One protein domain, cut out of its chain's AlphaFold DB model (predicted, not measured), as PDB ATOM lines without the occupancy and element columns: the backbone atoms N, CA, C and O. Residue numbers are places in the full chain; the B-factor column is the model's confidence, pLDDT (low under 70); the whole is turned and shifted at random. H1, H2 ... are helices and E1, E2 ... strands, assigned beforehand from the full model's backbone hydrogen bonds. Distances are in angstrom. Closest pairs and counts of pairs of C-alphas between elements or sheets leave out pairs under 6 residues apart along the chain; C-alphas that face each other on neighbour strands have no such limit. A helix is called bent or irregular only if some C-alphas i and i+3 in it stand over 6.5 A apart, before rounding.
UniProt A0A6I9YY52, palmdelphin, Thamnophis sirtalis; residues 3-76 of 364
ATOM      1  N   ILE A   3     123.651 277.688 323.795       92.25
ATOM      2  CA  ILE A   3     125.031 277.385 324.164       92.25
ATOM      3  C   ILE A   3     125.815 277.195 322.873       92.25
ATOM      4  O   ILE A   3     125.499 276.314 322.074       92.25
ATOM      5  N   LYS A   4     126.860 277.999 322.672       91.81
ATOM      6  CA  LYS A   4     127.802 277.797 321.566       91.81
ATOM      7  C   LYS A   4     128.908 276.880 322.044       91.81
ATOM      8  O   LYS A   4     129.543 277.162 323.057       91.81
ATOM      9  N   VAL A   5     129.147 275.796 321.318       91.94
ATOM     10  CA  VAL A   5     130.084 274.736 321.708       91.94
ATOM     11  C   VAL A   5     131.113 274.537 320.607       91.94
ATOM     12  O   VAL A   5     130.790 274.587 319.422       91.94
ATOM     13  N   LYS A   6     132.362 274.295 320.999       91.25
ATOM     14  CA  LYS A   6     133.431 273.834 320.118       91.25
ATOM     15  C   LYS A   6     133.748 272.385 320.464       91.25
ATOM     16  O   LYS A   6     134.165 272.118 321.585       91.25
ATOM     17  N   LYS A   7     133.581 271.478 319.502       89.38
ATOM     18  CA  LYS A   7     133.995 270.076 319.634       89.38
ATOM     19  C   LYS A   7     135.397 269.902 319.048       89.38
ATOM     20  O   LYS A   7     135.650 270.317 317.916       89.38
ATOM     21  N   ASP A   8     136.315 269.326 319.813       90.44
ATOM     22  CA  ASP A   8     137.636 268.937 319.327       90.44
ATOM     23  C   ASP A   8     137.528 267.590 318.602       90.44
ATOM     24  O   ASP A   8     137.161 266.573 319.181       90.44
ATOM     25  N   MET A   9     137.848 267.573 317.309       88.44
ATOM     26  CA  MET A   9     137.762 266.368 316.473       88.44
ATOM     27  C   MET A   9     138.844 265.328 316.782       88.44
ATOM     28  O   MET A   9     138.725 264.184 316.351       88.44
ATOM     29  N   LYS A  10     139.914 265.707 317.491       92.19
ATOM     30  CA  LYS A  10     141.001 264.792 317.860       92.19
ATOM     31  C   LYS A  10     140.709 264.061 319.164       92.19
ATOM     32  O   LYS A  10     141.031 262.883 319.271       92.19
ATOM     33  N   THR A  11     140.140 264.759 320.146       91.25
ATOM     34  CA  THR A  11     139.852 264.210 321.482       91.25
ATOM     35  C   THR A  11     138.389 263.807 321.659       91.25
ATOM     36  O   THR A  11     138.086 263.007 322.538       91.25
ATOM     37  N   GLY A  12     137.484 264.342 320.834       86.50
ATOM     38  CA  GLY A  12     136.035 264.205 320.986       86.50
ATOM     39  C   GLY A  12     135.425 265.157 322.023       86.50
ATOM     40  O   GLY A  12     134.204 265.182 322.168       86.50
ATOM     41  N   GLU A  13     136.240 265.952 322.722       88.94
ATOM     42  CA  GLU A  13     135.802 266.805 323.829       88.94
ATOM     43  C   GLU A  13     134.985 268.011 323.346       88.94
ATOM     44  O   GLU A  13     135.315 268.644 322.342       88.94
ATOM     45  N   SER A  14     133.932 268.358 324.087       90.81
ATOM     46  CA  SER A  14     133.077 269.516 323.816       90.81
ATOM     47  C   SER A  14     133.310 270.626 324.841       90.81
ATOM     48  O   SER A  14     133.060 270.451 326.033       90.81
ATOM     49  N   THR A  15     133.754 271.795 324.379       91.94
ATOM     50  CA  THR A  15     134.000 272.977 325.218       91.94
ATOM     51  C   THR A  15     132.982 274.076 324.933       91.94
ATOM     52  O   THR A  15     132.794 274.483 323.785       91.94
ATOM     53  N   VAL A  16     132.367 274.633 325.978       94.38
ATOM     54  CA  VAL A  16     131.440 275.772 325.839       94.38
ATOM     55  C   VAL A  16     132.205 277.059 325.509       94.38
ATOM     56  O   VAL A  16     133.135 277.425 326.221       94.38
ATOM     57  N   LEU A  17     131.812 277.777 324.459       92.31
ATOM     58  CA  LEU A  17     132.375 279.073 324.061       92.31
ATOM     59  C   LEU A  17     131.602 280.249 324.662       92.31
ATOM     60  O   LEU A  17     132.213 281.181 325.176       92.31
ATOM     61  N   SER A  18     130.272 280.201 324.613       91.50
ATOM     62  CA  SER A  18     129.400 281.257 325.130       91.50
ATOM     63  C   SER A  18     128.011 280.716 325.450       91.50
ATOM     64  O   SER A  18     127.571 279.742 324.838       91.50
ATOM     65  N   THR A  19     127.302 281.406 326.339       92.88
ATOM     66  CA  THR A  19     125.938 281.065 326.758       92.88
ATOM     67  C   THR A  19     125.067 282.311 326.701       92.88
ATOM     68  O   THR A  19     125.496 283.366 327.163       92.88
ATOM     69  N   ILE A  20     123.854 282.189 326.162       90.44
ATOM     70  CA  ILE A  20     122.862 283.271 326.133       90.44
ATOM     71  C   ILE A  20     121.537 282.737 326.702       90.44
ATOM     72  O   ILE A  20     120.996 281.740 326.198       90.44
ATOM     73  N   PRO A  21     120.987 283.352 327.765       89.62
ATOM     74  CA  PRO A  21     119.635 283.056 328.220       89.62
ATOM     75  C   PRO A  21     118.634 283.451 327.128       89.62
ATOM     76  O   PRO A  21     118.521 284.622 326.792       89.62
ATOM     77  N   LEU A  22     117.917 282.469 326.576       85.19
ATOM     78  CA  LEU A  22     116.897 282.675 325.542       85.19
ATOM     79  C   LEU A  22     115.587 281.980 325.933       85.19
ATOM     80  O   LEU A  22     115.650 280.881 326.517       85.19
ATOM     81  N   PRO A  23     114.426 282.584 325.606       85.44
ATOM     82  CA  PRO A  23     113.108 282.023 325.871       85.44
ATOM     83  C   PRO A  23     112.859 280.738 325.077       85.44
ATOM     84  O   PRO A  23     113.473 280.478 324.045       85.44
ATOM     85  N   SER A  24     111.915 279.925 325.560       78.12
ATOM     86  CA  SER A  24     111.701 278.586 324.999       78.12
ATOM     87  C   SER A  24     111.088 278.539 323.603       78.12
ATOM     88  O   SER A  24     111.158 277.517 322.930       78.12
ATOM     89  N   GLU A  25     110.466 279.631 323.174       79.12
ATOM     90  CA  GLU A  25     109.768 279.705 321.892       79.12
ATOM     91  C   GLU A  25     110.734 279.877 320.711       79.12
ATOM     92  O   GLU A  25     110.439 279.433 319.608       79.12
ATOM     93  N   GLU A  26     111.912 280.457 320.952       73.75
ATOM     94  CA  GLU A  26     112.858 280.869 319.907       73.75
ATOM     95  C   GLU A  26     113.633 279.696 319.286       73.75
ATOM     96  O   GLU A  26     114.062 279.766 318.138       73.75
ATOM     97  N   PHE A  27     113.761 278.575 320.004       71.19
ATOM     98  CA  PHE A  27     114.485 277.393 319.521       71.19
ATOM     99  C   PHE A  27     113.589 276.277 318.966       71.19
ATOM    100  O   PHE A  27     114.096 275.300 318.405       71.19
ATOM    101  N   LYS A  28     112.259 276.383 319.094       66.44
ATOM    102  CA  LYS A  28     111.332 275.357 318.596       66.44
ATOM    103  C   LYS A  28     111.347 275.341 317.064       66.44
ATOM    104  O   LYS A  28     110.785 276.215 316.418       66.44
ATOM    105  N   GLY A  29     111.978 274.320 316.484       70.69
ATOM    106  CA  GLY A  29     112.046 274.113 315.031       70.69
ATOM    107  C   GLY A  29     113.274 274.710 314.338       70.69
ATOM    108  O   GLY A  29     113.408 274.548 313.128       70.69
ATOM    109  N   ALA A  30     114.186 275.345 315.080       78.44
ATOM    110  CA  ALA A  30     115.437 275.888 314.537       78.44
ATOM    111  C   ALA A  30     116.564 274.842 314.413       78.44
ATOM    112  O   ALA A  30     117.575 275.094 313.762       78.44
ATOM    113  N   GLY A  31     116.408 273.669 315.036       83.88
ATOM    114  CA  GLY A  31     117.442 272.639 315.100       83.88
ATOM    115  C   GLY A  31     116.896 271.218 315.206       83.88
ATOM    116  O   GLY A  31     115.692 271.002 315.362       83.88
ATOM    117  N   VAL A  32     117.804 270.246 315.132       88.19
ATOM    118  CA  VAL A  32     117.506 268.814 315.286       88.19
ATOM    119  C   VAL A  32     117.558 268.458 316.768       88.19
ATOM    120  O   VAL A  32     118.495 268.847 317.462       88.19
ATOM    121  N   LYS A  33     116.551 267.742 317.277       90.62
ATOM    122  CA  LYS A  33     116.530 267.301 318.679       90.62
ATOM    123  C   LYS A  33     117.542 266.169 318.868       90.62
ATOM    124  O   LYS A  33     117.352 265.114 318.282       90.62
ATOM    125  N   VAL A  34     118.558 266.398 319.697       91.81
ATOM    126  CA  VAL A  34     119.673 265.458 319.964       91.81
ATOM    127  C   VAL A  34     119.646 264.880 321.378       91.81
ATOM    128  O   VAL A  34     120.453 264.029 321.732       91.81
ATOM    129  N   TYR A  35     118.750 265.389 322.225       93.69
ATOM    130  CA  TYR A  35     118.533 264.892 323.577       93.69
ATOM    131  C   TYR A  35     117.125 265.244 324.048       93.69
ATOM    132  O   TYR A  35     116.655 266.364 323.818       93.69
ATOM    133  N   ASP A  36     116.474 264.318 324.748       94.12
ATOM    134  CA  ASP A  36     115.206 264.556 325.433       94.12
ATOM    135  C   ASP A  36     115.008 263.559 326.583       94.12
ATOM    136  O   ASP A  36     114.914 262.355 326.351       94.12
ATOM    137  N   ASP A  37     114.927 264.057 327.817       94.19
ATOM    138  CA  ASP A  37     114.578 263.260 329.007       94.19
ATOM    139  C   ASP A  37     113.161 263.569 329.533       94.19
ATOM    140  O   ASP A  37     112.778 263.131 330.621       94.19
ATOM    141  N   GLY A  38     112.381 264.357 328.780       93.31
ATOM    142  CA  GLY A  38     111.052 264.838 329.159       93.31
ATOM    143  C   GLY A  38     111.049 266.044 330.105       93.31
ATOM    144  O   GLY A  38     109.992 266.638 330.320       93.31
ATOM    145  N   ARG A  39     112.201 266.437 330.665       90.69
ATOM    146  CA  ARG A  39     112.360 267.650 331.493       90.69
ATOM    147  C   ARG A  39     113.194 268.714 330.793       90.69
ATOM    148  O   ARG A  39     112.916 269.902 330.925       90.69
ATOM    149  N   LYS A  40     114.216 268.285 330.063       90.06
ATOM    150  CA  LYS A  40     115.090 269.104 329.235       90.06
ATOM    151  C   LYS A  40     115.193 268.468 327.852       90.06
ATOM    152  O   LYS A  40     115.260 267.250 327.701       90.06
ATOM    153  N   SER A  41     115.248 269.324 326.845       91.19
ATOM    154  CA  SER A  41     115.494 268.916 325.470       91.19
ATOM    155  C   SER A  41     116.601 269.789 324.894       91.19
ATOM    156  O   SER A  41     116.624 270.999 325.140       91.19
ATOM    157  N   VAL A  42     117.520 269.182 324.146       91.38
ATOM    158  CA  VAL A  42     118.621 269.893 323.480       91.38
ATOM    159  C   VAL A  42     118.415 269.802 321.980       91.38
ATOM    160  O   VAL A  42     118.154 268.726 321.438       91.38
ATOM    161  N   TYR A  43     118.540 270.948 321.319       90.50
ATOM    162  CA  TYR A  43     118.431 271.070 319.875       90.50
ATOM    163  C   TYR A  43     119.772 271.536 319.317       90.50
ATOM    164  O   TYR A  43     120.290 272.574 319.728       90.50
ATOM    165  N   ALA A  44     120.334 270.769 318.387       89.81
ATOM    166  CA  ALA A  44     121.529 271.149 317.655       89.81
ATOM    167  C   ALA A  44     121.143 272.061 316.484       89.81
ATOM    168  O   ALA A  44     120.353 271.683 315.615       89.81
ATOM    169  N   VAL A  45     121.708 273.268 316.472       85.31
ATOM    170  CA  VAL A  45     121.485 274.288 315.441       85.31
ATOM    171  C   VAL A  45     122.799 274.488 314.687       85.31
ATOM    172  O   VAL A  45     123.781 274.937 315.273       85.31
ATOM    173  N   CYS A  46     122.849 274.153 313.395       74.12
ATOM    174  CA  CYS A  46     124.049 274.393 312.585       74.12
ATOM    175  C   CYS A  46     123.990 275.758 311.899       74.12
ATOM    176  O   CYS A  46     123.015 276.091 311.227       74.12
ATOM    177  N   ALA A  47     125.077 276.520 312.007       67.81
ATOM    178  CA  ALA A  47     125.196 277.860 311.431       67.81
ATOM    179  C   ALA A  47     125.411 277.871 309.899       67.81
ATOM    180  O   ALA A  47     125.370 278.927 309.277       67.81
ATOM    181  N   ASN A  48     125.668 276.714 309.285       62.38
ATOM    182  CA  ASN A  48     126.242 276.568 307.942       62.38
ATOM    183  C   ASN A  48     125.345 275.840 306.916       62.38
ATOM    184  O   ASN A  48     125.805 275.508 305.826       62.38
ATOM    185  N   GLY A  49     124.046 275.702 307.203       55.47
ATOM    186  CA  GLY A  49     123.031 275.327 306.211       55.47
ATOM    187  C   GLY A  49     122.707 273.830 306.150       55.47
ATOM    188  O   GLY A  49     123.573 272.990 305.942       55.47
ATOM    189  N   SER A  50     121.413 273.535 306.328       55.38
ATOM    190  CA  SER A  50     120.738 272.226 306.257       55.38
ATOM    191  C   SER A  50     121.478 271.060 306.915       55.38
ATOM    192  O   SER A  50     122.149 270.261 306.260       55.38
ATOM    193  N   VAL A  51     121.257 270.915 308.215       57.16
ATOM    194  CA  VAL A  51     121.547 269.681 308.939       57.16
ATOM    195  C   VAL A  51     120.677 268.570 308.374       57.16
ATOM    196  O   VAL A  51     119.449 268.655 308.419       57.16
ATOM    197  N   LYS A  52     121.291 267.525 307.824       61.03
ATOM    198  CA  LYS A  52     120.592 266.254 307.634       61.03
ATOM    199  C   LYS A  52     120.648 265.530 308.974       61.03
ATOM    200  O   LYS A  52     121.713 265.491 309.579       61.03
ATOM    201  N   ASN A  53     119.523 264.977 309.425       60.97
ATOM    202  CA  ASN A  53     119.428 264.284 310.718       60.97
ATOM    203  C   ASN A  53     120.493 263.180 310.896       60.97
ATOM    204  O   ASN A  53     120.819 262.850 312.023       60.97
ATOM    205  N   ASP A  54     121.056 262.660 309.802       61.31
ATOM    206  CA  ASP A  54     122.077 261.608 309.818       61.31
ATOM    207  C   ASP A  54     123.496 262.084 310.200       61.31
ATOM    208  O   ASP A  54     124.368 261.245 310.406       61.31
ATOM    209  N   ASP A  55     123.760 263.395 310.264       68.69
ATOM    210  CA  ASP A  55     125.109 263.945 310.525       68.69
ATOM    211  C   ASP A  55     125.301 264.438 311.970       68.69
ATOM    212  O   ASP A  55     126.404 264.812 312.366       68.69
ATOM    213  N   VAL A  56     124.231 264.459 312.776       76.69
ATOM    214  CA  VAL A  56     124.290 264.932 314.164       76.69
ATOM    215  C   VAL A  56     124.100 263.766 315.113       76.69
ATOM    216  O   VAL A  56     123.055 263.128 315.126       76.69
ATOM    217  N   ASP A  57     125.138 263.520 315.899       84.62
ATOM    218  CA  ASP A  57     125.175 262.483 316.922       84.62
ATOM    219  C   ASP A  57     124.256 262.839 318.104       84.62
ATOM    220  O   ASP A  57     124.185 264.006 318.516       84.62
ATOM    221  N   ASP A  58     123.565 261.834 318.646       90.12
ATOM    222  CA  ASP A  58     122.764 261.984 319.864       90.12
ATOM    223  C   ASP A  58     123.694 262.277 321.047       90.12
ATOM    224  O   ASP A  58     124.722 261.625 321.227       90.12
ATOM    225  N   LEU A  59     123.330 263.244 321.890       91.19
ATOM    226  CA  LEU A  59     124.151 263.589 323.049       91.19
ATOM    227  C   LEU A  59     123.889 262.627 324.204       91.19
ATOM    228  O   LEU A  59     122.741 262.359 324.574       91.19
ATOM    229  N   ALA A  60     124.961 262.169 324.849       93.00
ATOM    230  CA  ALA A  60     124.820 261.378 326.063       93.00
ATOM    231  C   ALA A  60     124.327 262.260 327.234       93.00
ATOM    232  O   ALA A  60     124.704 263.431 327.328       93.00
ATOM    233  N   PRO A  61     123.551 261.720 328.197       94.88
ATOM    234  CA  PRO A  61     123.092 262.484 329.362       94.88
ATOM    235  C   PRO A  61     124.223 263.185 330.128       94.88
ATOM    236  O   PRO A  61     124.064 264.333 330.538       94.88
ATOM    237  N   VAL A  62     125.371 262.511 330.265       94.75
ATOM    238  CA  VAL A  62     126.569 263.053 330.926       94.75
ATOM    239  C   VAL A  62     127.140 264.261 330.181       94.75
ATOM    240  O   VAL A  62     127.480 265.260 330.802       94.75
ATOM    241  N   GLU A  63     127.161 264.224 328.850       92.75
ATOM    242  CA  GLU A  63     127.654 265.332 328.028       92.75
ATOM    243  C   GLU A  63     126.741 266.554 328.146       92.75
ATOM    244  O   GLU A  63     127.221 267.687 328.242       92.75
ATOM    245  N   VAL A  64     125.419 266.338 328.193       94.31
ATOM    246  CA  VAL A  64     124.445 267.418 328.396       94.31
ATOM    247  C   VAL A  64     124.632 268.076 329.763       94.31
ATOM    248  O   VAL A  64     124.630 269.304 329.858       94.31
ATOM    249  N   GLU A  65     124.809 267.285 330.821       94.25
ATOM    250  CA  GLU A  65     125.050 267.808 332.169       94.25
ATOM    251  C   GLU A  65     126.376 268.568 332.269       94.25
ATOM    252  O   GLU A  65     126.421 269.654 332.852       94.25
ATOM    253  N   ASP A  66     127.437 268.046 331.656       94.00
ATOM    254  CA  ASP A  66     128.748 268.693 331.611       94.00
ATOM    255  C   ASP A  66     128.700 270.028 330.866       94.00
ATOM    256  O   ASP A  66     129.236 271.032 331.345       94.00
ATOM    257  N   MET A  67     128.002 270.072 329.731       93.00
ATOM    258  CA  MET A  67     127.806 271.287 328.949       93.00
ATOM    259  C   MET A  67     126.993 272.337 329.718       93.00
ATOM    260  O   MET A  67     127.375 273.508 329.747       93.00
ATOM    261  N   LEU A  68     125.901 271.935 330.378       93.25
ATOM    262  CA  LEU A  68     125.095 272.836 331.210       93.25
ATOM    263  C   LEU A  68     125.900 273.380 332.394       93.25
ATOM    264  O   LEU A  68     125.867 274.582 332.667       93.25
ATOM    265  N   ARG A  69     126.680 272.523 333.060       93.62
ATOM    266  CA  ARG A  69     127.565 272.929 334.156       93.62
ATOM    267  C   ARG A  69     128.577 273.973 333.685       93.62
ATOM    268  O   ARG A  69     128.604 275.069 334.238       93.62
ATOM    269  N   GLN A  70     129.316 273.693 332.607       93.25
ATOM    270  CA  GLN A  70     130.276 274.641 332.021       93.25
ATOM    271  C   GLN A  70     129.618 275.965 331.603       93.25
ATOM    272  O   GLN A  70     130.185 277.038 331.814       93.25
ATOM    273  N   ALA A  71     128.421 275.902 331.016       92.31
ATOM    274  CA  ALA A  71     127.678 277.079 330.581       92.31
ATOM    275  C   ALA A  71     127.296 277.994 331.755       92.31
ATOM    276  O   ALA A  71     127.397 279.215 331.633       92.31
ATOM    277  N   THR A  72     126.895 277.406 332.887       90.06
ATOM    278  CA  THR A  72     126.500 278.146 334.098       90.06
ATOM    279  C   THR A  72     127.676 278.608 334.963       90.06
ATOM    280  O   THR A  72     127.561 279.620 335.646       90.06
ATOM    281  N   GLU A  73     128.822 277.928 334.915       86.38
ATOM    282  CA  GLU A  73     130.030 278.355 335.633       86.38
ATOM    283  C   GLU A  73     130.699 279.562 334.954       86.38
ATOM    284  O   GLU A  73     131.252 280.447 335.605       86.38
ATOM    285  N   LYS A  74     130.645 279.643 333.618       70.56
ATOM    286  CA  LYS A  74     131.262 280.760 332.886       70.56
ATOM    287  C   LYS A  74     130.533 282.090 333.081       70.56
ATOM    288  O   LYS A  74     131.190 283.124 333.058       70.56
ATOM    289  N   GLN A  75     129.222 282.076 333.328       68.06
ATOM    290  CA  GLN A  75     128.464 283.297 333.644       68.06
ATOM    291  C   GLN A  75     128.727 283.833 335.064       68.06
ATOM    292  O   GLN A  75     128.431 284.993 335.325       68.06
ATOM    293  N   SER A  76     129.281 283.031 335.986       64.12
ATOM    294  CA  SER A  76     129.525 283.460 337.375       64.12
ATOM    295  C   SER A  76     130.909 284.068 337.599       64.12
ATOM    296  O   SER A  76     131.200 284.532 338.698       64.12
TER     297      SER A  76
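Overview. This is residues 3 to 76 of the 364 residues of the protein "palmdelphin" of Thamnophis sirtalis (UniProt A0A6I9YY52). Two separate two-stranded hairpins, E1 with E2 and E3 with E4, are joined by a long link, and the single helix H1 packs on the first hairpin, chiefly on E2, with its first residue near E3 of the second. Between E4 and H1 a long stretch with no named element, residues 45 to 60, loops out before the helix begins. The printed part has 74 residues with four named strands and one named helix, in the order E1, E2, E3, E4, H1; each hairpin is an antiparallel sheet of two strands. The class is mixed, helices and strands, though under half of the residues are in named elements. The whole is compact, with a radius of gyration of the C-alphas of 12.5 A, and spans 34 by 34 by 24 A.

Along the chain. E1 is residues 3 to 7, 12.4 A from first to last C-alpha, and begins with C-alpha 3 at (125.031, 277.385, 324.164). E2, the longest strand by residues, is residues 14 to 20 and measures 17.3 A. E3 is residues 32 to 36, 11.2 A long, and E4 is residues 41 to 44, 10.1 A long, with C-alpha 44 at (121.529, 271.149, 317.655). H1 is residues 61 to 74, 20.3 A long, and ends with C-alpha 74 at (131.262, 280.760, 332.886).

Arrangement. E1 and E2 form a hairpin, antiparallel at 162 degrees between their directions, with N 6 and O 15 at 2.8 A and N 17 and O 4 at 2.7 A within hydrogen-bond range. E2 and H1 have 10 pairs of C-alphas within 8 A, the closest those of Thr 19 and Ala 71, 5.8 A apart. E1 and H1 have one such pair, the C-alphas of Ile 3 and Ala 71, 6.9 A apart. E3 and E4 form the other hairpin, antiparallel at 152 degrees, with N 34 and O 42 at 2.9 A and N 44 and O 32 at 2.8 A within hydrogen-bond range. The closest C-alphas of E3 and H1 are those of Tyr 35 and Pro 61, 7.7 A apart. E1 is apart from E3 and from E4, and E2 is apart from both as well. In H1 every O i to N i+4 pair is within hydrogen-bond range, and the helix is not bent.

Size, cuts and confidence. The two C-alphas farthest apart are those of Asp 54 and Ser 76, at 35.9 A. The printed part has no cut. The links from E2 to E3, 11 residues, and from E4 to H1, 16 residues, are long; that from E1 to E2 is short and that from E3 to E4 is tight. Mean pLDDT of the printed part is 84.4, and it is under 70 at residue 28, residues 47 to 55 and residues 75 to 76.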